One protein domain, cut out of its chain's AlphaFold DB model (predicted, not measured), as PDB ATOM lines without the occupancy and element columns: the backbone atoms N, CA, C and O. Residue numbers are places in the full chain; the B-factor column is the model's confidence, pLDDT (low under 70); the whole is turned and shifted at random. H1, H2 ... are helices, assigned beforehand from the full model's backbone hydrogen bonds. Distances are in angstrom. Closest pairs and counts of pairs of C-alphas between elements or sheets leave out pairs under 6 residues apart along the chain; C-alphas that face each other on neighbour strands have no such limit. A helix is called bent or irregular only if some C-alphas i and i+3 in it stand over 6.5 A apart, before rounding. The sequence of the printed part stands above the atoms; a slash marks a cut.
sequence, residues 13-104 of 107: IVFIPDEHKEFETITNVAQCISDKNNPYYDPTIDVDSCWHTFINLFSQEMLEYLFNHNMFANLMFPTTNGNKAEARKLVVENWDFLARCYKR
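What this domain is: This is residues 13 to 104 of the 107 residues of the protein "DUF3843 family protein" of Prevotella brunnea (UniProt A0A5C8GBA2). Five short helices with few contacts between them make the body: the centres of H2, H3 and H5 form a triangle, H1 lies at another side of H2, and H4 lies toward one end, joined to H5 by a single residue. At the opposite end the first printed stretch, residues 13 to 28, makes an irregular loop of which residues 17 to 22 stick out. The printed part has 92 residues, with five named helices in the order H1, H2, H3, H4, H5 and no named strand; the class is all helix, though 42 of the 92 residues are in named elements, under half. The whole is compact, with a radius of gyration of the C-alphas of 13.5 A and spans of 43 by 32 by 23 A.

How they stand to each other: Begin with H2, residues 47 to 57, the longest helix by residues, whose centre is nearest to the mean of the C-alphas, at 5.3 A. Look next at H5, residues 95 to 102: it only just touches H2, with 3 pairs of C-alphas within 8 A, the closest those of Ile 55 and Tyr 102 at 5.7 A. H2 and H5 run the same way at a steep tilt of 66 degrees. H1, residues 29 to 32, also only just touches H2, with 3 such pairs, the closest C-alphas being those of Cys 32 and Cys 50 at 5.9 A. H3, residues 60 to 68, is close to H2 but not clearly touching; their closest C-alphas, of Phe 54 and Leu 63, are 7.5 A apart, and they run opposite ways at a steep tilt of 38 degrees. H3 is likewise close to H5 but not clearly touching, with the C-alphas of Gln 60 and Ala 99 closest at 7.0 A, opposite ways at a shallow tilt of 29 degrees. H4, residues 84 to 93, meets H5 only through their link and is apart from H1, H2 and H3. In H3, H4 and H5 each backbone O of residue i is within hydrogen-bond range of N of residue i+4, in H2 this holds for 6 of 7 pairs, and H1 is too short for such a pair.

Where its parts are: Find C-alpha 47 at (148.115, 129.324, 112.179); from there H2 runs 15.5 A to C-alpha 57 at (152.092, 138.897, 100.654). H3 measures 12.1 A from C-alpha 60 to C-alpha 68, and H4 14.3 A from C-alpha 84 to C-alpha 93. H5 covers 10.5 A and ends at C-alpha 102, at (160.923, 137.597, 106.151). H1 is the shortest, 5.4 A from C-alpha 29 to C-alpha 32.

The domain as a whole: The C-alphas farthest apart, those of Glu 19 and Asn 81, are 43.6 A apart. The printed part has no cut; its links H1 to H2 and H3 to H4 are long, of 14 and 15 residues. In this predicted model the mean pLDDT of the printed part is 71.0, and 37 residues are under 70: 13 to 27, 47 to 53, 55 to 57, 73, 76 to 82 and 101 to 104.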
ATOM      1  N   ILE A  13     142.178 138.970  98.836       52.88
ATOM      2  CA  ILE A  13     142.889 140.237  99.040       52.88
ATOM      3  C   ILE A  13     143.726 140.467  97.785       52.88
ATOM      4  O   ILE A  13     144.465 139.577  97.372       52.88
ATOM      5  N   VAL A  14     143.575 141.639  97.166       47.03
ATOM      6  CA  VAL A  14     144.361 142.051  95.998       47.03
ATOM      7  C   VAL A  14     145.267 143.207  96.411       47.03
ATOM      8  O   VAL A  14     144.761 144.236  96.853       47.03
ATOM      9  N   PHE A  15     146.584 143.025  96.248       50.69
ATOM     10  CA  PHE A  15     147.476 143.845  95.405       50.69
ATOM     11  C   PHE A  15     148.891 143.997  95.998       50.69
ATOM     12  O   PHE A  15     149.056 144.538  97.089       50.69
ATOM     13  N   ILE A  16     149.914 143.629  95.217       46.62
ATOM     14  CA  ILE A  16     151.238 144.265  95.260       46.62
ATOM     15  C   ILE A  16     151.574 144.649  93.811       46.62
ATOM     16  O   ILE A  16     151.550 143.766  92.952       46.62
ATOM     17  N   PRO A  17     151.859 145.925  93.503       43.47
ATOM     18  CA  PRO A  17     152.346 146.299  92.188       43.47
ATOM     19  C   PRO A  17     153.794 145.827  92.046       43.47
ATOM     20  O   PRO A  17     154.680 146.308  92.748       43.47
ATOM     21  N   ASP A  18     154.025 144.904  91.123       49.94
ATOM     22  CA  ASP A  18     155.333 144.610  90.546       49.94
ATOM     23  C   ASP A  18     155.193 144.877  89.042       49.94
ATOM     24  O   ASP A  18     154.232 144.437  88.409       49.94
ATOM     25  N   GLU A  19     156.122 145.643  88.479       53.91
ATOM     26  CA  GLU A  19     156.140 146.093  87.078       53.91
ATOM     27  C   GLU A  19     156.214 144.916  86.082       53.91
ATOM     28  O   GLU A  19     156.023 145.090  84.875       53.91
ATOM     29  N   HIS A  20     156.481 143.707  86.591       56.03
ATOM     30  CA  HIS A  20     156.706 142.494  85.817       56.03
ATOM     31  C   HIS A  20     155.862 141.282  86.247       56.03
ATOM     32  O   HIS A  20     156.048 140.209  85.666       56.03
ATOM     33  N   LYS A  21     154.937 141.403  87.214       52.44
ATOM     34  CA  LYS A  21     154.103 140.266  87.654       52.44
ATOM     35  C   LYS A  21     152.613 140.469  87.414       52.44
ATOM     36  O   LYS A  21     152.056 141.542  87.621       52.44
ATOM     37  N   GLU A  22     151.972 139.381  87.000       54.38
ATOM     38  CA  GLU A  22     150.520 139.258  86.931       54.38
ATOM     39  C   GLU A  22     149.906 139.273  88.341       54.38
ATOM     40  O   GLU A  22     150.569 138.976  89.335       54.38
ATOM     41  N   PHE A  23     148.627 139.639  88.435       53.88
ATOM     42  CA  PHE A  23     147.896 139.701  89.700       53.88
ATOM     43  C   PHE A  23     147.910 138.346  90.423       53.88
ATOM     44  O   PHE A  23     147.350 137.370  89.925       53.88
ATOM     45  N   GLU A  24     148.463 138.302  91.636       54.56
ATOM     46  CA  GLU A  24     148.345 137.135  92.510       54.56
ATOM     47  C   GLU A  24     147.082 137.247  93.374       54.56
ATOM     48  O   GLU A  24     146.904 138.189  94.152       54.56
ATOM     49  N   THR A  25     146.179 136.274  93.234       58.25
ATOM     50  CA  THR A  25     145.027 136.108  94.125       58.25
ATOM     51  C   THR A  25     145.363 135.086  95.193       58.25
ATOM     52  O   THR A  25     145.676 133.940  94.866       58.25
ATOM     53  N   ILE A  26     145.227 135.460  96.464       63.38
ATOM     54  CA  ILE A  26     145.406 134.524  97.572       63.38
ATOM     55  C   ILE A  26     144.074 134.316  98.271       63.38
ATOM     56  O   ILE A  26     143.406 135.262  98.690       63.38
ATOM     57  N   THR A  27     143.692 133.048  98.366       67.50
ATOM     58  CA  THR A  27     142.475 132.603  99.034       67.50
ATOM     59  C   THR A  27     142.659 132.597 100.546       67.50
ATOM     60  O   THR A  27     143.754 132.343 101.038       67.50
ATOM     61  N   ASN A  28     141.576 132.802 101.294       73.75
ATOM     62  CA  ASN A  28     141.506 132.617 102.753       73.75
ATOM     63  C   ASN A  28     142.295 133.627 103.605       73.75
ATOM     64  O   ASN A  28     142.239 133.560 104.827       73.75
ATOM     65  N   VAL A  29     142.945 134.633 103.012       75.44
ATOM     66  CA  VAL A  29     143.704 135.631 103.794       75.44
ATOM     67  C   VAL A  29     142.809 136.409 104.758       75.44
ATOM     68  O   VAL A  29     143.177 136.641 105.907       75.44
ATOM     69  N   ALA A  30     141.601 136.768 104.318       78.88
ATOM     70  CA  ALA A  30     140.646 137.464 105.172       78.88
ATOM     71  C   ALA A  30     140.234 136.615 106.387       78.88
ATOM     72  O   ALA A  30     139.962 137.168 107.442       78.88
ATOM     73  N   GLN A  31     140.259 135.285 106.311       82.44
ATOM     74  CA  GLN A  31     139.969 134.452 107.481       82.44
ATOM     75  C   GLN A  31     141.028 134.569 108.582       82.44
ATOM     76  O   GLN A  31     140.707 134.346 109.745       82.44
ATOM     77  N   CYS A  32     142.248 134.995 108.249       79.62
ATOM     78  CA  CYS A  32     143.351 135.139 109.197       79.62
ATOM     79  C   CYS A  32     143.403 136.504 109.920       79.62
ATOM     80  O   CYS A  32     144.202 136.658 110.843       79.62
ATOM     81  N   ILE A  33     142.603 137.503 109.514       83.19
ATOM     82  CA  ILE A  33     142.681 138.882 110.038       83.19
ATOM     83  C   ILE A  33     141.555 139.134 111.042       83.19
ATOM     84  O   ILE A  33     140.396 139.279 110.659       83.19
ATOM     85  N   SER A  34     141.888 139.251 112.325       85.62
ATOM     86  CA  SER A  34     140.926 139.483 113.409       85.62
ATOM     87  C   SER A  34     140.525 140.961 113.538       85.62
ATOM     88  O   SER A  34     140.696 141.565 114.597       85.62
ATOM     89  N   ASP A  35     140.014 141.555 112.457       84.81
ATOM     90  CA  ASP A  35     139.435 142.905 112.463       84.81
ATOM     91  C   ASP A  35     137.927 142.861 112.758       84.81
ATOM     92  O   ASP A  35     137.198 142.014 112.246       84.81
ATOM     93  N   LYS A  36     137.431 143.817 113.551       85.25
ATOM     94  CA  LYS A  36     136.009 143.893 113.937       85.25
ATOM     95  C   LYS A  36     135.051 144.095 112.754       85.25
ATOM     96  O   LYS A  36     133.874 143.770 112.865       85.25
ATOM     97  N   ASN A  37     135.533 144.671 111.656       83.88
ATOM     98  CA  ASN A  37     134.763 144.921 110.443       83.88
ATOM     99  C   ASN A  37     134.974 143.823 109.396       83.88
ATOM    100  O   ASN A  37     134.402 143.917 108.314       83.88
ATOM    101  N   ASN A  38     135.788 142.805 109.685       84.56
ATOM    102  CA  ASN A  38     136.034 141.701 108.777       84.56
ATOM    103  C   ASN A  38     135.036 140.554 109.037       84.56
ATOM    104  O   ASN A  38     135.220 139.782 109.979       84.56
ATOM    105  N   PRO A  39     133.995 140.383 108.197       83.50
ATOM    106  CA  PRO A  39     132.978 139.350 108.401       83.50
ATOM    107  C   PRO A  39     133.480 137.938 108.069       83.50
ATOM    108  O   PRO A  39     132.737 136.974 108.239       83.50
ATOM    109  N   TYR A  40     134.701 137.816 107.542       85.31
ATOM    110  CA  TYR A  40     135.274 136.554 107.093       85.31
ATOM    111  C   TYR A  40     136.273 135.961 108.073       85.31
ATOM    112  O   TYR A  40     136.720 134.847 107.825       85.31
ATOM    113  N   TYR A  41     136.619 136.670 109.151       84.88
ATOM    114  CA  TYR A  41     137.530 136.155 110.165       84.88
ATOM    115  C   TYR A  41     137.040 134.807 110.707       84.88
ATOM    116  O   TYR A  41     135.888 134.679 111.129       84.88
ATOM    117  N   ASP A  42     137.929 133.816 110.715       84.88
ATOM    118  CA  ASP A  42     137.646 132.481 111.223       84.88
ATOM    119  C   ASP A  42     138.745 132.075 112.222       84.88
ATOM    120  O   ASP A  42     139.890 131.826 111.834       84.88
ATOM    121  N   PRO A  43     138.420 131.987 113.527       79.94
ATOM    122  CA  PRO A  43     139.396 131.675 114.560       79.94
ATOM    123  C   PRO A  43     139.895 130.222 114.515       79.94
ATOM    124  O   PRO A  43     140.797 129.881 115.280       79.94
ATOM    125  N   THR A  44     139.297 129.367 113.680       80.75
ATOM    126  CA  THR A  44     139.654 127.949 113.527       80.75
ATOM    127  C   THR A  44     140.683 127.697 112.430       80.75
ATOM    128  O   THR A  44     141.194 126.581 112.337       80.75
ATOM    129  N   ILE A  45     141.016 128.718 111.631       76.44
ATOM    130  CA  ILE A  45     142.049 128.593 110.605       76.44
ATOM    131  C   ILE A  45     143.399 128.278 111.236       76.44
ATOM    132  O   ILE A  45     143.804 128.857 112.247       76.44
ATOM    133  N   ASP A  46     144.082 127.345 110.584       70.25
ATOM    134  CA  ASP A  46     145.425 126.928 110.926       70.25
ATOM    135  C   ASP A  46     146.420 128.099 110.857       70.25
ATOM    136  O   ASP A  46     146.527 128.836 109.875       70.25
ATOM    137  N   VAL A  47     147.172 128.235 111.941       65.38
ATOM    138  CA  VAL A  47     148.115 129.324 112.179       65.38
ATOM    139  C   VAL A  47     149.294 129.253 111.216       65.38
ATOM    140  O   VAL A  47     149.759 130.296 110.754       65.38
ATOM    141  N   ASP A  48     149.735 128.046 110.858       64.31
ATOM    142  CA  ASP A  48     150.850 127.843 109.929       64.31
ATOM    143  C   ASP A  48     150.471 128.302 108.512       64.31
ATOM    144  O   ASP A  48     151.247 128.975 107.825       64.31
ATOM    145  N   SER A  49     149.225 128.037 108.113       64.12
ATOM    146  CA  SER A  49     148.645 128.517 106.854       64.12
ATOM    147  C   SER A  49     148.556 130.052 106.794       64.12
ATOM    148  O   SER A  49     148.801 130.664 105.746       64.12
ATOM    149  N   CYS A  50     148.278 130.704 107.926       68.06
ATOM    150  CA  CYS A  50     148.287 132.163 108.011       68.06
ATOM    151  C   CYS A  50     149.714 132.741 107.945       68.06
ATOM    152  O   CYS A  50     149.929 133.737 107.256       68.06
ATOM    153  N   TRP A  51     150.711 132.105 108.573       68.12
ATOM    154  CA  TRP A  51     152.109 132.565 108.541       68.12
ATOM    155  C   TRP A  51     152.679 132.683 107.136       68.12
ATOM    156  O   TRP A  51     153.234 133.725 106.783       68.12
ATOM    157  N   HIS A  52     152.529 131.633 106.325       66.69
ATOM    158  CA  HIS A  52     153.043 131.627 104.955       66.69
ATOM    159  C   HIS A  52     152.449 132.773 104.124       66.69
ATOM    160  O   HIS A  52     153.148 133.435 103.355       66.69
ATOM    161  N   THR A  53     151.162 133.039 104.340       65.88
ATOM    162  CA  THR A  53     150.418 134.131 103.717       65.88
ATOM    163  C   THR A  53     150.954 135.496 104.170       65.88
ATOM    164  O   THR A  53     151.261 136.355 103.345       65.88
ATOM    165  N   PHE A  54     151.151 135.697 105.474       71.06
ATOM    166  CA  PHE A  54     151.623 136.968 106.031       71.06
ATOM    167  C   PHE A  54     153.026 137.352 105.562       71.06
ATOM    168  O   PHE A  54     153.266 138.494 105.169       71.06
ATOM    169  N   ILE A  55     153.935 136.383 105.558       65.00
ATOM    170  CA  ILE A  55     155.349 136.567 105.227       65.00
ATOM    171  C   ILE A  55     155.529 137.023 103.774       65.00
ATOM    172  O   ILE A  55     156.273 137.971 103.492       65.00
ATOM    173  N   ASN A  56     154.814 136.386 102.850       64.44
ATOM    174  CA  ASN A  56     155.044 136.589 101.424       64.44
ATOM    175  C   ASN A  56     154.261 137.778 100.846       64.44
ATOM    176  O   ASN A  56     154.752 138.415  99.919       64.44
ATOM    177  N   LEU A  57     153.096 138.125 101.405       66.94
ATOM    178  CA  LEU A  57     152.092 138.897 100.654       66.94
ATOM    179  C   LEU A  57     151.802 140.296 101.191       66.94
ATOM    180  O   LEU A  57     151.347 141.152 100.442       66.94
ATOM    181  N   PHE A  58     152.040 140.561 102.473       72.56
ATOM    182  CA  PHE A  58     151.784 141.894 103.018       72.56
ATOM    183  C   PHE A  58     153.021 142.768 102.953       72.56
ATOM    184  O   PHE A  58     154.106 142.288 103.260       72.56
ATOM    185  N   SER A  59     152.886 144.038 102.568       72.38
ATOM    186  CA  SER A  59     153.988 145.000 102.697       72.38
ATOM    187  C   SER A  59     154.397 145.149 104.168       72.38
ATOM    188  O   SER A  59     153.638 144.769 105.066       72.38
ATOM    189  N   GLN A  60     155.587 145.692 104.434       74.00
ATOM    190  CA  GLN A  60     156.016 145.931 105.816       74.00
ATOM    191  C   GLN A  60     155.010 146.828 106.551       74.00
ATOM    192  O   GLN A  60     154.622 146.520 107.672       74.00
ATOM    193  N   GLU A  61     154.522 147.876 105.893       75.31
ATOM    194  CA  GLU A  61     153.558 148.822 106.453       75.31
ATOM    195  C   GLU A  61     152.233 148.135 106.806       75.31
ATOM    196  O   GLU A  61     151.651 148.401 107.856       75.31
ATOM    197  N   MET A  62     151.764 147.215 105.957       76.88
ATOM    198  CA  MET A  62     150.548 146.445 106.230       76.88
ATOM    199  C   MET A  62     150.755 145.467 107.390       76.88
ATOM    200  O   MET A  62     149.876 145.322 108.238       76.88
ATOM    201  N   LEU A  63     151.923 144.825 107.471       76.56
ATOM    202  CA  LEU A  63     152.282 143.966 108.598       76.56
ATOM    203  C   LEU A  63     152.310 144.759 109.913       76.56
ATOM    204  O   LEU A  63     151.688 144.340 110.889       76.56
ATOM    205  N   GLU A  64     152.971 145.915 109.934       77.56
ATOM    206  CA  GLU A  64     153.020 146.808 111.097       77.56
ATOM    207  C   GLU A  64     151.628 147.297 111.502       77.56
ATOM    208  O   GLU A  64     151.290 147.260 112.686       77.56
ATOM    209  N   TYR A  65     150.794 147.698 110.539       82.81
ATOM    210  CA  TYR A  65     149.411 148.092 110.793       82.81
ATOM    211  C   TYR A  65     148.633 146.964 111.483       82.81
ATOM    212  O   TYR A  65     148.098 147.140 112.580       82.81
ATOM    213  N   LEU A  66     148.606 145.779 110.872       80.50
ATOM    214  CA  LEU A  66     147.855 144.635 111.385       80.50
ATOM    215  C   LEU A  66     148.348 144.206 112.780       80.50
ATOM    216  O   LEU A  66     147.533 143.875 113.646       80.50
ATOM    217  N   PHE A  67     149.658 144.273 113.028       79.38
ATOM    218  CA  PHE A  67     150.246 143.986 114.336       79.38
ATOM    219  C   PHE A  67     149.856 145.026 115.395       79.38
ATOM    220  O   PHE A  67     149.307 144.661 116.436       79.38
ATOM    221  N   ASN A  68     150.051 146.317 115.110       82.81
ATOM    222  CA  ASN A  68     149.749 147.418 116.034       82.81
ATOM    223  C   ASN A  68     148.262 147.486 116.411       82.81
ATOM    224  O   ASN A  68     147.908 147.937 117.501       82.81
ATOM    225  N   HIS A  69     147.387 147.001 115.530       84.56
ATOM    226  CA  HIS A  69     145.951 146.924 115.770       84.56
ATOM    227  C   HIS A  69     145.477 145.578 116.345       84.56
ATOM    228  O   HIS A  69     144.271 145.365 116.465       84.56
ATOM    229  N   ASN A  70     146.385 144.681 116.752       82.44
ATOM    230  CA  ASN A  70     146.065 143.349 117.284       82.44
ATOM    231  C   ASN A  70     145.185 142.500 116.346       82.44
ATOM    232  O   ASN A  70     144.399 141.668 116.803       82.44
ATOM    233  N   MET A  71     145.330 142.676 115.031       84.25
ATOM    234  CA  MET A  71     144.542 141.965 114.018       84.25
ATOM    235  C   MET A  71     145.109 140.575 113.675       84.25
ATOM    236  O   MET A  71     144.628 139.904 112.766       84.25
ATOM    237  N   PHE A  72     146.110 140.125 114.434       77.62
ATOM    238  CA  PHE A  72     146.761 138.823 114.324       77.62
ATOM    239  C   PHE A  72     146.535 137.974 115.580       77.62
ATOM    240  O   PHE A  72     147.471 137.402 116.138       77.62
ATOM    241  N   ALA A  73     145.294 137.899 116.070       67.81
ATOM    242  CA  ALA A  73     144.990 137.245 117.349       67.81
ATOM    243  C   ALA A  73     145.458 135.778 117.440       67.81
ATOM    244  O   ALA A  73     145.788 135.315 118.533       67.81
ATOM    245  N   ASN A  74     145.516 135.087 116.298       70.19
ATOM    246  CA  ASN A  74     145.910 133.683 116.194       70.19
ATOM    247  C   ASN A  74     147.363 133.469 115.754       70.19
ATOM    248  O   ASN A  74     147.799 132.324 115.678       70.19
ATOM    249  N   LEU A  75     148.121 134.529 115.473       72.56
ATOM    250  CA  LEU A  75     149.506 134.389 115.045       72.56
ATOM    251  C   LEU A  75     150.368 133.899 116.214       72.56
ATOM    252  O   LEU A  75     150.530 134.583 117.226       72.56
ATOM    253  N   MET A  76     150.903 132.690 116.086       69.69
ATOM    254  CA  MET A  76     151.712 132.024 117.106       69.69
ATOM    255  C   MET A  76     152.874 131.323 116.427       69.69
ATOM    256  O   MET A  76     152.659 130.682 115.403       69.69
ATOM    257  N   PHE A  77     154.081 131.373 116.991       64.12
ATOM    258  CA  PHE A  77     155.121 130.462 116.519       64.12
ATOM    259  C   PHE A  77     154.654 129.010 116.684       64.12
ATOM    260  O   PHE A  77     154.064 128.685 117.722       64.12
ATOM    261  N   PRO A  78     154.944 128.117 115.726       59.12
ATOM    262  CA  PRO A  78     154.803 126.690 115.960       59.12
ATOM    263  C   PRO A  78     155.770 126.300 117.086       59.12
ATOM    264  O   PRO A  78     156.976 126.167 116.892       59.12
ATOM    265  N   THR A  79     155.250 126.199 118.310       58.56
ATOM    266  CA  THR A  79     156.021 125.770 119.482       58.56
ATOM    267  C   THR A  79     155.796 124.287 119.710       58.56
ATOM    268  O   THR A  79     154.665 123.802 119.698       58.56
ATOM    269  N   THR A  80     156.871 123.552 119.980       55.06
ATOM    270  CA  THR A  80     156.835 122.096 120.199       55.06
ATOM    271  C   THR A  80     156.030 121.676 121.430       55.06
ATOM    272  O   THR A  80     155.660 120.514 121.554       55.06
ATOM    273  N   ASN A  81     155.745 122.612 122.342       62.56
ATOM    274  CA  ASN A  81     155.191 122.310 123.663       62.56
ATOM    275  C   ASN A  81     153.695 122.661 123.783       62.56
ATOM    276  O   ASN A  81     153.126 122.537 124.865       62.56
ATOM    277  N   GLY A  82     153.057 123.145 122.708       62.94
ATOM    278  CA  GLY A  82     151.621 123.462 122.679       62.94
ATOM    279  C   GLY A  82     151.186 124.650 123.550       62.94
ATOM    280  O   GLY A  82     149.991 124.940 123.644       62.94
ATOM    281  N   ASN A  83     152.124 125.367 124.183       77.19
ATOM    282  CA  ASN A  83     151.815 126.531 125.010       77.19
ATOM    283  C   ASN A  83     151.546 127.760 124.129       77.19
ATOM    284  O   ASN A  83     152.450 128.526 123.796       77.19
ATOM    285  N   LYS A  84     150.273 127.955 123.782       73.56
ATOM    286  CA  LYS A  84     149.791 129.055 122.932       73.56
ATOM    287  C   LYS A  84     150.130 130.450 123.469       73.56
ATOM    288  O   LYS A  84     150.405 131.352 122.683       73.56
ATOM    289  N   ALA A  85     150.121 130.637 124.790       77.38
ATOM    290  CA  ALA A  85     150.425 131.932 125.397       77.38
ATOM    291  C   ALA A  85     151.902 132.298 125.209       77.38
ATOM    292  O   ALA A  85     152.213 133.407 124.779       77.38
ATOM    293  N   GLU A  86     152.798 131.339 125.450       77.19
ATOM    294  CA  GLU A  86     154.235 131.519 125.231       77.19
ATOM    295  C   GLU A  86     154.558 131.682 123.740       77.19
ATOM    296  O   GLU A  86     155.304 132.575 123.348       77.19
ATOM    297  N   ALA A  87     153.915 130.886 122.882       73.06
ATOM    298  CA  ALA A  87     154.055 130.982 121.434       73.06
ATOM    299  C   ALA A  87     153.670 132.363 120.889       73.06
ATOM    300  O   ALA A  87     154.353 132.899 120.017       73.06
ATOM    301  N   ARG A  88     152.588 132.953 121.412       77.19
ATOM    302  CA  ARG A  88     152.156 134.310 121.059       77.19
ATOM    303  C   ARG A  88     153.102 135.371 121.616       77.19
ATOM    304  O   ARG A  88     153.421 136.323 120.909       77.19
ATOM    305  N   LYS A  89     153.567 135.209 122.857       81.12
ATOM    306  CA  LYS A  89     154.533 136.120 123.483       81.12
ATOM    307  C   LYS A  89     155.809 136.231 122.645       81.12
ATOM    308  O   LYS A  89     156.235 137.341 122.350       81.12
ATOM    309  N   LEU A  90     156.342 135.102 122.173       78.75
ATOM    310  CA  LEU A  90     157.518 135.076 121.302       78.75
ATOM    311  C   LEU A  90     157.312 135.866 120.003       78.75
ATOM    312  O   LEU A  90     158.228 136.556 119.571       78.75
ATOM    313  N   VAL A  91     156.125 135.808 119.391       77.38
ATOM    314  CA  VAL A  91     155.813 136.603 118.189       77.38
ATOM    315  C   VAL A  91     155.832 138.092 118.500       77.38
ATOM    316  O   VAL A  91     156.442 138.860 117.765       77.38
ATOM    317  N   VAL A  92     155.187 138.493 119.598       78.69
ATOM    318  CA  VAL A  92     155.098 139.901 120.002       78.69
ATOM    319  C   VAL A  92     156.478 140.466 120.341       78.69
ATOM    320  O   VAL A  92     156.824 141.544 119.874       78.69
ATOM    321  N   GLU A  93     157.285 139.730 121.106       84.44
ATOM    322  CA  GLU A  93     158.622 140.171 121.527       84.44
ATOM    323  C   GLU A  93     159.641 140.204 120.378       84.44
ATOM    324  O   GLU A  93     160.610 140.956 120.446       84.44
ATOM    325  N   ASN A  94     159.435 139.412 119.318       79.56
ATOM    326  CA  ASN A  94     160.382 139.281 118.205       79.56
ATOM    327  C   ASN A  94     159.848 139.837 116.878       79.56
ATOM    328  O   ASN A  94     160.449 139.589 115.831       79.56
ATOM    329  N   TRP A  95     158.740 140.583 116.901       77.62
ATOM    330  CA  TRP A  95     158.045 141.040 115.695       77.62
ATOM    331  C   TRP A  95     158.968 141.759 114.707       77.62
ATOM    332  O   TRP A  95     159.065 141.365 113.546       77.62
ATOM    333  N   ASP A  96     159.728 142.737 115.191       75.88
ATOM    334  CA  ASP A  96     160.686 143.510 114.397       75.88
ATOM    335  C   ASP A  96     161.739 142.632 113.709       75.88
ATOM    336  O   ASP A  96     162.124 142.867 112.563       75.88
ATOM    337  N   PHE A  97     162.241 141.616 114.415       77.81
ATOM    338  CA  PHE A  97     163.214 140.679 113.862       77.81
ATOM    339  C   PHE A  97     162.579 139.813 112.773       77.81
ATOM    340  O   PHE A  97     163.152 139.671 111.693       77.81
ATOM    341  N   LEU A  98     161.370 139.305 113.021       75.12
ATOM    342  CA  LEU A  98     160.628 138.492 112.062       75.12
ATOM    343  C   LEU A  98     160.308 139.278 110.795       75.12
ATOM    344  O   LEU A  98     160.620 138.810 109.701       75.12
ATOM    345  N   ALA A  99     159.770 140.490 110.930       71.38
ATOM    346  CA  ALA A  99     159.463 141.365 109.803       71.38
ATOM    347  C   ALA A  99     160.694 141.578 108.901       71.38
ATOM    348  O   ALA A  99     160.602 141.427 107.679       71.38
ATOM    349  N   ARG A 100     161.875 141.818 109.496       70.69
ATOM    350  CA  ARG A 100     163.143 141.966 108.761       70.69
ATOM    351  C   ARG A 100     163.613 140.678 108.085       70.69
ATOM    352  O   ARG A 100     163.982 140.720 106.910       70.69
ATOM    353  N   CYS A 101     163.611 139.550 108.799       67.50
ATOM    354  CA  CYS A 101     164.036 138.253 108.259       67.50
ATOM    355  C   CYS A 101     163.181 137.827 107.065       67.50
ATOM    356  O   CYS A 101     163.701 137.329 106.067       67.50
ATOM    357  N   TYR A 102     161.874 138.054 107.152       64.81
ATOM    358  CA  TYR A 102     160.923 137.597 106.151       64.81
ATOM    359  C   TYR A 102     160.866 138.480 104.908       64.81
ATOM    360  O   TYR A 102     160.697 137.961 103.807       64.81
ATOM    361  N   LYS A 103     161.092 139.789 105.044       63.25
ATOM    362  CA  LYS A 103     161.163 140.701 103.893       63.25
ATOM    363  C   LYS A 103     162.533 140.785 103.235       63.25
ATOM    364  O   LYS A 103     162.685 141.536 102.278       63.25
ATOM    365  N   ARG A 104     163.517 140.008 103.712       56.25
ATOM    366  CA  ARG A 104     164.918 140.069 103.251       56.25
ATOM    367  C   ARG A 104     165.449 141.507 103.224       56.25
ATOM    368  O   ARG A 104     166.286 141.845 102.399       56.25
TER     369      ARG A 104